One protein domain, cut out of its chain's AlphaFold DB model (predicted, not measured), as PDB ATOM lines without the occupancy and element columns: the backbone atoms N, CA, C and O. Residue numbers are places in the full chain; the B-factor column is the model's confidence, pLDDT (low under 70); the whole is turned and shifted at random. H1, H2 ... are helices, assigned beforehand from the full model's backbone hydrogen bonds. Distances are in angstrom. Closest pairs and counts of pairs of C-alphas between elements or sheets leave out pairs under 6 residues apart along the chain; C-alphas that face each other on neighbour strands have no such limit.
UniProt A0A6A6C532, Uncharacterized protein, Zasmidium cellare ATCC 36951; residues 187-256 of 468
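AT A GLANCE: This is residues 187 to 256 of the 468 residues of an uncharacterized protein of Zasmidium cellare ATCC 36951 (UniProt A0A6A6C532). Look first for a helical hairpin, H1 and H2 side by side, joined by a long loop whose residues 196 to 201 stick out. H3 packs on H2 at a steep tilt, and residues 245 to 252 of H4 pack on H1, also at a steep tilt. The 70 printed residues have four named helices, H1 to H4 in order, and no named strand: all helix, with mostly crossed packing. The whole is compact, with a radius of gyration of the C-alphas of 12.0 A, and spans 34 by 24 by 22 A.

HOW THE PARTS SIT: Begin at H1, residues 187 to 193, which touches H2, residues 205 to 218. This helical hairpin runs opposite ways at a shallow tilt of 19 degrees, and its closest C-alphas, those of Leu 190 and Gln 210, are 7.1 A apart. With its residues 209 to 213 alone, H2 touches H3, residues 225 to 234, at a steep tilt of 56 degrees, opposite ways; the closest C-alphas, of Ile 212 and Asp 231, are 7.2 A apart. H4, residues 239 to 254, touches H1 with residues 245 to 252 alone, at a steep tilt of 61 degrees; the closest C-alphas, of Met 193 and Arg 248, are 5.5 A apart. H2, the hub, only just touches H4, with 3 pairs of C-alphas within 8 A, the closest those of Tyr 205 and Gln 241 at 5.5 A. H3 is apart from H1 and from H4. Every O i to N i+4 pair is within hydrogen-bond range in H1, H2 and H4, and 5 of 6 are in H3.

IN THESE COORDINATES: Find C-alpha 187 at (-13.236, 69.493, 85.945), where H1 begins, 10.1 A long. H2 runs 20.2 A from C-alpha 205 at (-17.760, 70.481, 70.248), H3 spans 14.6 A, and H4 runs 21.9 A to C-alpha 254 at (-20.281, 52.776, 79.803).

THE WHOLE: The farthest C-alphas, of Glu 199 and Gln 221, are 34.1 A apart. The printed part has no cut; H1 to H2 is a long link, and its residues 196 to 201 stand free with pLDDT under 70.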
ATOM      1  N   GLU A 187     -14.609  69.878  86.305       90.50
ATOM      2  CA  GLU A 187     -13.236  69.493  85.945       90.50
ATOM      3  C   GLU A 187     -13.171  68.087  85.326       90.50
ATOM      4  O   GLU A 187     -12.585  67.897  84.260       90.50
ATOM      5  N   ARG A 188     -13.790  67.092  85.968       92.31
ATOM      6  CA  ARG A 188     -13.794  65.698  85.494       92.31
ATOM      7  C   ARG A 188     -14.541  65.556  84.179       92.31
ATOM      8  O   ARG A 188     -14.097  64.810  83.315       92.31
ATOM      9  N   MET A 189     -15.636  66.292  83.999       93.25
ATOM     10  CA  MET A 189     -16.366  66.299  82.735       93.25
ATOM     11  C   MET A 189     -15.531  66.880  81.601       93.25
ATOM     12  O   MET A 189     -15.491  66.275  80.536       93.25
ATOM     13  N   LEU A 190     -14.812  67.986  81.824       89.69
ATOM     14  CA  LEU A 190     -13.902  68.532  80.811       89.69
ATOM     15  C   LEU A 190     -12.862  67.498  80.370       89.69
ATOM     16  O   LEU A 190     -12.659  67.316  79.175       89.69
ATOM     17  N   LYS A 191     -12.260  66.779  81.320       88.19
ATOM     18  CA  LYS A 191     -11.258  65.741  81.033       88.19
ATOM     19  C   LYS A 191     -11.840  64.518  80.327       88.19
ATOM     20  O   LYS A 191     -11.245  64.018  79.382       88.19
ATOM     21  N   MET A 192     -13.010  64.047  80.758       88.94
ATOM     22  CA  MET A 192     -13.695  62.918  80.118       88.94
ATOM     23  C   MET A 192     -14.110  63.249  78.684       88.94
ATOM     24  O   MET A 192     -14.050  62.383  77.811       88.94
ATOM     25  N   MET A 193     -14.513  64.495  78.432       88.81
ATOM     26  CA  MET A 193     -14.932  64.954  77.110       88.81
ATOM     27  C   MET A 193     -13.759  65.349  76.211       88.81
ATOM     28  O   MET A 193     -13.932  65.355  75.000       88.81
ATOM     29  N   ALA A 194     -12.576  65.632  76.762       80.69
ATOM     30  CA  ALA A 194     -11.386  65.899  75.964       80.69
ATOM     31  C   ALA A 194     -11.017  64.678  75.101       80.69
ATOM     32  O   ALA A 194     -11.086  63.529  75.547       80.69
ATOM     33  N   PHE A 195     -10.649  64.943  73.848       72.19
ATOM     34  CA  PHE A 195     -10.133  63.950  72.910       72.19
ATOM     35  C   PHE A 195      -8.600  63.977  72.938       72.19
ATOM     36  O   PHE A 195      -8.027  65.011  73.273       72.19
ATOM     37  N   ASP A 196      -7.941  62.862  72.615       66.75
ATOM     38  CA  ASP A 196      -6.474  62.808  72.616       66.75
ATOM     39  C   ASP A 196      -5.912  63.802  71.586       66.75
ATOM     40  O   ASP A 196      -6.254  63.760  70.405       66.75
ATOM     41  N   GLU A 197      -5.085  64.737  72.053       58.75
ATOM     42  CA  GLU A 197      -4.633  65.918  71.306       58.75
ATOM     43  C   GLU A 197      -3.477  65.611  70.342       58.75
ATOM     44  O   GLU A 197      -2.690  66.500  70.018       58.75
ATOM     45  N   SER A 198      -3.358  64.374  69.844       54.25
ATOM     46  CA  SER A 198      -2.251  63.972  68.962       54.25
ATOM     47  C   SER A 198      -2.120  64.834  67.693       54.25
ATOM     48  O   SER A 198      -1.071  64.813  67.058       54.25
ATOM     49  N   GLU A 199      -3.142  65.626  67.350       51.47
ATOM     50  CA  GLU A 199      -3.161  66.547  66.204       51.47
ATOM     51  C   GLU A 199      -3.316  68.041  66.573       51.47
ATOM     52  O   GLU A 199      -3.515  68.878  65.693       51.47
ATOM     53  N   GLY A 200      -3.223  68.414  67.856       55.53
ATOM     54  CA  GLY A 200      -3.122  69.819  68.290       55.53
ATOM     55  C   GLY A 200      -4.342  70.714  68.022       55.53
ATOM     56  O   GLY A 200      -4.257  71.927  68.215       55.53
ATOM     57  N   THR A 201      -5.479  70.158  67.593       64.44
ATOM     58  CA  THR A 201      -6.727  70.912  67.410       64.44
ATOM     59  C   THR A 201      -7.784  70.440  68.398       64.44
ATOM     60  O   THR A 201      -8.247  69.303  68.359       64.44
ATOM     61  N   VAL A 202      -8.178  71.336  69.306       74.44
ATOM     62  CA  VAL A 202      -9.297  71.093  70.219       74.44
ATOM     63  C   VAL A 202     -10.568  70.916  69.378       74.44
ATOM     64  O   VAL A 202     -10.900  71.808  68.589       74.44
ATOM     65  N   PRO A 203     -11.305  69.799  69.517       83.44
ATOM     66  CA  PRO A 203     -12.525  69.594  68.752       83.44
ATOM     67  C   PRO A 203     -13.547  70.694  69.034       83.44
ATOM     68  O   PRO A 203     -13.827  71.009  70.185       83.44
ATOM     69  N   LEU A 204     -14.186  71.231  67.997       86.94
ATOM     70  CA  LEU A 204     -15.125  72.353  68.135       86.94
ATOM     71  C   LEU A 204     -16.317  72.077  69.073       86.94
ATOM     72  O   LEU A 204     -16.874  73.015  69.639       86.94
ATOM     73  N   TYR A 205     -16.711  70.813  69.274       90.19
ATOM     74  CA  TYR A 205     -17.760  70.481  70.248       90.19
ATOM     75  C   TYR A 205     -17.341  70.828  71.689       90.19
ATOM     76  O   TYR A 205     -18.200  71.096  72.531       90.19
ATOM     77  N   MET A 206     -16.035  70.880  71.976       91.62
ATOM     78  CA  MET A 206     -15.513  71.238  73.293       91.62
ATOM     79  C   MET A 206     -15.792  72.694  73.662       91.62
ATOM     80  O   MET A 206     -15.990  72.958  74.840       91.62
ATOM     81  N   GLU A 207     -15.884  73.621  72.702       90.44
ATOM     82  CA  GLU A 207     -16.279  75.014  72.982       90.44
ATOM     83  C   GLU A 207     -17.693  75.085  73.573       90.44
ATOM     84  O   GLU A 207     -17.955  75.792  74.551       90.44
ATOM     85  N   VAL A 208     -18.610  74.281  73.026       93.31
ATOM     86  CA  VAL A 208     -19.989  74.178  73.516       93.31
ATOM     87  C   VAL A 208     -20.021  73.524  74.898       93.31
ATOM     88  O   VAL A 208     -20.644  74.059  75.816       93.31
ATOM     89  N   ILE A 209     -19.295  72.415  75.083       93.56
ATOM     90  CA  ILE A 209     -19.180  71.737  76.383       93.56
ATOM     91  C   ILE A 209     -18.609  72.684  77.443       93.56
ATOM     92  O   ILE A 209     -19.168  72.799  78.534       93.56
ATOM     93  N   GLN A 210     -17.527  73.398  77.133       93.69
ATOM     94  CA  GLN A 210     -16.914  74.362  78.042       93.69
ATOM     95  C   GLN A 210     -17.876  75.487  78.407       93.69
ATOM     96  O   GLN A 210     -17.918  75.874  79.573       93.69
ATOM     97  N   ARG A 211     -18.669  75.996  77.455       94.88
ATOM     98  CA  ARG A 211     -19.696  77.004  77.741       94.88
ATOM     99  C   ARG A 211     -20.736  76.483  78.737       94.88
ATOM    100  O   ARG A 211     -20.936  77.128  79.764       94.88
ATOM    101  N   ILE A 212     -21.317  75.307  78.493       94.88
ATOM    102  CA  ILE A 212     -22.322  74.692  79.383       94.88
ATOM    103  C   ILE A 212     -21.743  74.459  80.789       94.88
ATOM    104  O   ILE A 212     -22.355  74.793  81.811       94.88
ATOM    105  N   LEU A 213     -20.526  73.917  80.865       94.00
ATOM    106  CA  LEU A 213     -19.864  73.652  82.142       94.00
ATOM    107  C   LEU A 213     -19.478  74.947  82.877       94.00
ATOM    108  O   LEU A 213     -19.567  75.001  84.105       94.00
ATOM    109  N   ARG A 214     -19.109  76.008  82.151       94.50
ATOM    110  CA  ARG A 214     -18.832  77.336  82.716       94.50
ATOM    111  C   ARG A 214     -20.093  77.977  83.284       94.50
ATOM    112  O   ARG A 214     -20.034  78.527  84.378       94.50
ATOM    113  N   GLU A 215     -21.229  77.880  82.598       93.06
ATOM    114  CA  GLU A 215     -22.521  78.355  83.114       93.06
ATOM    115  C   GLU A 215     -22.916  77.606  84.400       93.06
ATOM    116  O   GLU A 215     -23.310  78.221  85.396       93.06
ATOM    117  N   THR A 216     -22.705  76.286  84.431       90.62
ATOM    118  CA  THR A 216     -22.895  75.473  85.646       90.62
ATOM    119  C   THR A 216     -22.004  75.969  86.792       90.62
ATOM    120  O   THR A 216     -22.483  76.153  87.910       90.62
ATOM    121  N   ALA A 217     -20.731  76.270  86.515       90.06
ATOM    122  CA  ALA A 217     -19.806  76.806  87.514       90.06
ATOM    123  C   ALA A 217     -20.198  78.215  88.007       90.06
ATOM    124  O   ALA A 217     -20.159  78.465  89.210       90.06
ATOM    125  N   ILE A 218     -20.612  79.120  87.111       92.50
ATOM    126  CA  ILE A 218     -21.019  80.500  87.448       92.50
ATOM    127  C   ILE A 218     -22.249  80.509  88.358       92.50
ATOM    128  O   ILE A 218     -22.321  81.296  89.298       92.50
ATOM    129  N   THR A 219     -23.217  79.632  88.095       89.81
ATOM    130  CA  THR A 219     -24.442  79.545  88.905       89.81
ATOM    131  C   THR A 219     -24.213  78.916  90.282       89.81
ATOM    132  O   THR A 219     -25.124  78.930  91.109       89.81
ATOM    133  N   GLY A 220     -23.023  78.356  90.539       84.06
ATOM    134  CA  GLY A 220     -22.702  77.649  91.779       84.06
ATOM    135  C   GLY A 220     -23.537  76.382  91.995       84.06
ATOM    136  O   GLY A 220     -23.567  75.848  93.103       84.06
ATOM    137  N   GLN A 221     -24.244  75.912  90.963       83.81
ATOM    138  CA  GLN A 221     -25.050  74.702  91.051       83.81
ATOM    139  C   GLN A 221     -24.143  73.476  91.118       83.81
ATOM    140  O   GLN A 221     -23.133  73.385  90.417       83.81
ATOM    141  N   GLN A 222     -24.522  72.502  91.947       87.56
ATOM    142  CA  GLN A 222     -23.875  71.199  91.919       87.56
ATOM    143  C   GLN A 222     -24.059  70.583  90.528       87.56
ATOM    144  O   GLN A 222     -25.158  70.597  89.972       87.56
ATOM    145  N   PHE A 223     -22.973  70.052  89.967       92.12
ATOM    146  CA  PHE A 223     -23.019  69.393  88.669       92.12
ATOM    147  C   PHE A 223     -23.987  68.200  88.700       92.12
ATOM    148  O   PHE A 223     -23.985  67.426  89.656       92.12
ATOM    149  N   SER A 224     -24.773  68.044  87.632       92.69
ATOM    150  CA  SER A 224     -25.569  66.844  87.376       92.69
ATOM    151  C   SER A 224     -25.452  66.447  85.912       92.69
ATOM    152  O   SER A 224     -25.697  67.252  85.007       92.69
ATOM    153  N   PHE A 225     -25.128  65.181  85.676       92.62
ATOM    154  CA  PHE A 225     -24.998  64.606  84.349       92.62
ATOM    155  C   PHE A 225     -26.320  64.639  83.588       92.62
ATOM    156  O   PHE A 225     -26.331  64.905  82.391       92.62
ATOM    157  N   GLN A 226     -27.452  64.439  84.270       92.00
ATOM    158  CA  GLN A 226     -28.764  64.509  83.626       92.00
ATOM    159  C   GLN A 226     -29.037  65.906  83.059       92.00
ATOM    160  O   GLN A 226     -29.489  66.025  81.919       92.00
ATOM    161  N   LYS A 227     -28.736  66.954  83.834       93.38
ATOM    162  CA  LYS A 227     -28.865  68.341  83.375       93.38
ATOM    163  C   LYS A 227     -27.890  68.639  82.238       93.38
ATOM    164  O   LYS A 227     -28.309  69.148  81.210       93.38
ATOM    165  N   PHE A 228     -26.630  68.232  82.375       95.06
ATOM    166  CA  PHE A 228     -25.630  68.386  81.318       95.06
ATOM    167  C   PHE A 228     -26.078  67.747  79.991       95.06
ATOM    168  O   PHE A 228     -26.001  68.380  78.940       95.06
ATOM    169  N   MET A 229     -26.619  66.526  80.034       95.19
ATOM    170  CA  MET A 229     -27.170  65.848  78.855       95.19
ATOM    171  C   MET A 229     -28.416  66.546  78.295       95.19
ATOM    172  O   MET A 229     -28.655  66.482  77.090       95.19
ATOM    173  N   TRP A 230     -29.233  67.177  79.145       95.12
ATOM    174  CA  TRP A 230     -30.374  67.980  78.705       95.12
ATOM    175  C   TRP A 230     -29.916  69.226  77.950       95.12
ATOM    176  O   TRP A 230     -30.405  69.469  76.847       95.12
ATOM    177  N   ASP A 231     -28.964  69.967  78.517       95.12
ATOM    178  CA  ASP A 231     -28.421  71.195  77.936       95.12
ATOM    179  C   ASP A 231     -27.724  70.894  76.598       95.12
ATOM    180  O   ASP A 231     -28.006  71.554  75.603       95.12
ATOM    181  N   LEU A 232     -26.938  69.809  76.516       94.75
ATOM    182  CA  LEU A 232     -26.321  69.361  75.260       94.75
ATOM    183  C   LEU A 232     -27.331  69.075  74.143       94.75
ATOM    184  O   LEU A 232     -27.054  69.360  72.982       94.75
ATOM    185  N   LYS A 233     -28.508  68.528  74.465       94.50
ATOM    186  CA  LYS A 233     -29.551  68.246  73.461       94.50
ATOM    187  C   LYS A 233     -30.208  69.506  72.894       94.50
ATOM    188  O   LYS A 233     -30.880  69.407  71.871       94.50
ATOM    189  N   GLN A 234     -30.058  70.656  73.553       95.00
ATOM    190  CA  GLN A 234     -30.561  71.937  73.045       95.00
ATOM    191  C   GLN A 234     -29.606  72.577  72.027       95.00
ATOM    192  O   GLN A 234     -29.994  73.490  71.299       95.00
ATOM    193  N   GLU A 235     -28.365  72.100  71.967       95.00
ATOM    194  CA  GLU A 235     -27.326  72.632  71.095       95.00
ATOM    195  C   GLU A 235     -27.399  72.031  69.690       95.00
ATOM    196  O   GLU A 235     -27.898  70.925  69.471       95.00
ATOM    197  N   ARG A 236     -26.882  72.770  68.705       92.44
ATOM    198  CA  ARG A 236     -26.813  72.317  67.312       92.44
ATOM    199  C   ARG A 236     -25.378  71.975  66.947       92.44
ATOM    200  O   ARG A 236     -24.567  72.872  66.728       92.44
ATOM    201  N   PHE A 237     -25.095  70.684  66.833       93.31
ATOM    202  CA  PHE A 237     -23.804  70.177  66.379       93.31
ATOM    203  C   PHE A 237     -23.836  69.847  64.888       93.31
ATOM    204  O   PHE A 237     -24.871  69.466  64.337       93.31
ATOM    205  N   SER A 238     -22.690  69.973  64.220       93.31
ATOM    206  CA  SER A 238     -22.521  69.340  62.911       93.31
ATOM    207  C   SER A 238     -22.441  67.812  63.069       93.31
ATOM    208  O   SER A 238     -22.011  67.338  64.124       93.31
ATOM    209  N   PRO A 239     -22.762  67.017  62.029       92.19
ATOM    210  CA  PRO A 239     -22.716  65.555  62.130       92.19
ATOM    211  C   PRO A 239     -21.357  65.004  62.597       92.19
ATOM    212  O   PRO A 239     -21.299  64.041  63.356       92.19
ATOM    213  N   GLY A 240     -20.250  65.639  62.190       88.19
ATOM    214  CA  GLY A 240     -18.904  65.247  62.624       88.19
ATOM    215  C   GLY A 240     -18.611  65.588  64.089       88.19
ATOM    216  O   GLY A 240     -18.029  64.775  64.804       88.19
ATOM    217  N   GLN A 241     -19.044  66.765  64.558       90.69
ATOM    218  CA  GLN A 241     -18.930  67.155  65.969       90.69
ATOM    219  C   GLN A 241     -19.727  66.211  66.869       90.69
ATOM    220  O   GLN A 241     -19.211  65.748  67.883       90.69
ATOM    221  N   GLU A 242     -20.962  65.904  66.469       91.94
ATOM    222  CA  GLU A 242     -21.843  64.995  67.196       91.94
ATOM    223  C   GLU A 242     -21.247  63.586  67.275       91.94
ATOM    224  O   GLU A 242     -21.224  62.994  68.351       91.94
ATOM    225  N   ALA A 243     -20.690  63.069  66.174       90.38
ATOM    226  CA  ALA A 243     -20.032  61.766  66.160       90.38
ATOM    227  C   ALA A 243     -18.852  61.698  67.148       90.38
ATOM    228  O   ALA A 243     -18.797  60.781  67.968       90.38
ATOM    229  N   MET A 244     -17.942  62.680  67.120       88.00
ATOM    230  CA  MET A 244     -16.783  62.720  68.026       88.00
ATOM    231  C   MET A 244     -17.195  62.885  69.495       88.00
ATOM    232  O   MET A 244     -16.674  62.192  70.369       88.00
ATOM    233  N   MET A 245     -18.159  63.765  69.773       91.12
ATOM    234  CA  MET A 245     -18.703  63.957  71.118       91.12
ATOM    235  C   MET A 245     -19.355  62.669  71.637       91.12
ATOM    236  O   MET A 245     -19.095  62.249  72.765       91.12
ATOM    237  N   ASN A 246     -20.167  62.009  70.806       92.06
ATOM    238  CA  ASN A 246     -20.847  60.775  71.180       92.06
ATOM    239  C   ASN A 246     -19.862  59.640  71.475       92.06
ATOM    240  O   ASN A 246     -20.137  58.849  72.369       92.06
ATOM    241  N   MET A 247     -18.696  59.573  70.821       87.94
ATOM    242  CA  MET A 247     -17.651  58.610  71.205       87.94
ATOM    243  C   MET A 247     -17.216  58.798  72.668       87.94
ATOM    244  O   MET A 247     -17.155  57.826  73.422       87.94
ATOM    245  N   ARG A 248     -16.990  60.046  73.101       89.19
ATOM    246  CA  ARG A 248     -16.602  60.367  74.487       89.19
ATOM    247  C   ARG A 248     -17.745  60.154  75.481       89.19
ATOM    248  O   ARG A 248     -17.527  59.594  76.555       89.19
ATOM    249  N   LEU A 249     -18.967  60.546  75.118       92.50
ATOM    250  CA  LEU A 249     -20.158  60.315  75.941       92.50
ATOM    251  C   LEU A 249     -20.439  58.823  76.121       92.50
ATOM    252  O   LEU A 249     -20.698  58.397  77.243       92.50
ATOM    253  N   ASN A 250     -20.341  58.027  75.056       90.94
ATOM    254  CA  ASN A 250     -20.561  56.584  75.110       90.94
ATOM    255  C   ASN A 250     -19.540  55.897  76.024       90.94
ATOM    256  O   ASN A 250     -19.922  55.036  76.819       90.94
ATOM    257  N   LEU A 251     -18.267  56.311  75.967       87.75
ATOM    258  CA  LEU A 251     -17.237  55.830  76.887       87.75
ATOM    259  C   LEU A 251     -17.606  56.153  78.341       87.75
ATOM    260  O   LEU A 251     -17.688  55.240  79.158       87.75
ATOM    261  N   LEU A 252     -17.895  57.418  78.664       91.56
ATOM    262  CA  LEU A 252     -18.282  57.819  80.022       91.56
ATOM    263  C   LEU A 252     -19.523  57.054  80.508       91.56
ATOM    264  O   LEU A 252     -19.516  56.480  81.596       91.56
ATOM    265  N   GLN A 253     -20.570  56.995  79.684       92.12
ATOM    266  CA  GLN A 253     -21.821  56.302  79.997       92.12
ATOM    267  C   GLN A 253     -21.629  54.794  80.189       92.12
ATOM    268  O   GLN A 253     -22.385  54.178  80.942       92.12
ATOM    269  N   SER A 254     -20.613  54.186  79.568       91.44
ATOM    270  CA  SER A 254     -20.281  52.776  79.803       91.44
ATOM    271  C   SER A 254     -19.866  52.500  81.257       91.44
ATOM    272  O   SER A 254     -20.156  51.420  81.776       91.44
ATOM    273  N   PHE A 255     -19.308  53.505  81.942       92.06
ATOM    274  CA  PHE A 255     -18.939  53.459  83.358       92.06
ATOM    275  C   PHE A 255     -19.996  54.063  84.284       92.06
ATOM    276  O   PHE A 255     -19.762  54.148  85.484       92.06
ATOM    277  N   MET A 256     -21.160  54.475  83.785       91.75
ATOM    278  CA  MET A 256     -22.247  54.978  84.630       91.75
ATOM    279  C   MET A 256     -23.260  53.874  84.985       91.75
ATOM    280  O   MET A 256     -23.297  52.821  84.328       91.75
TER     281      MET A 256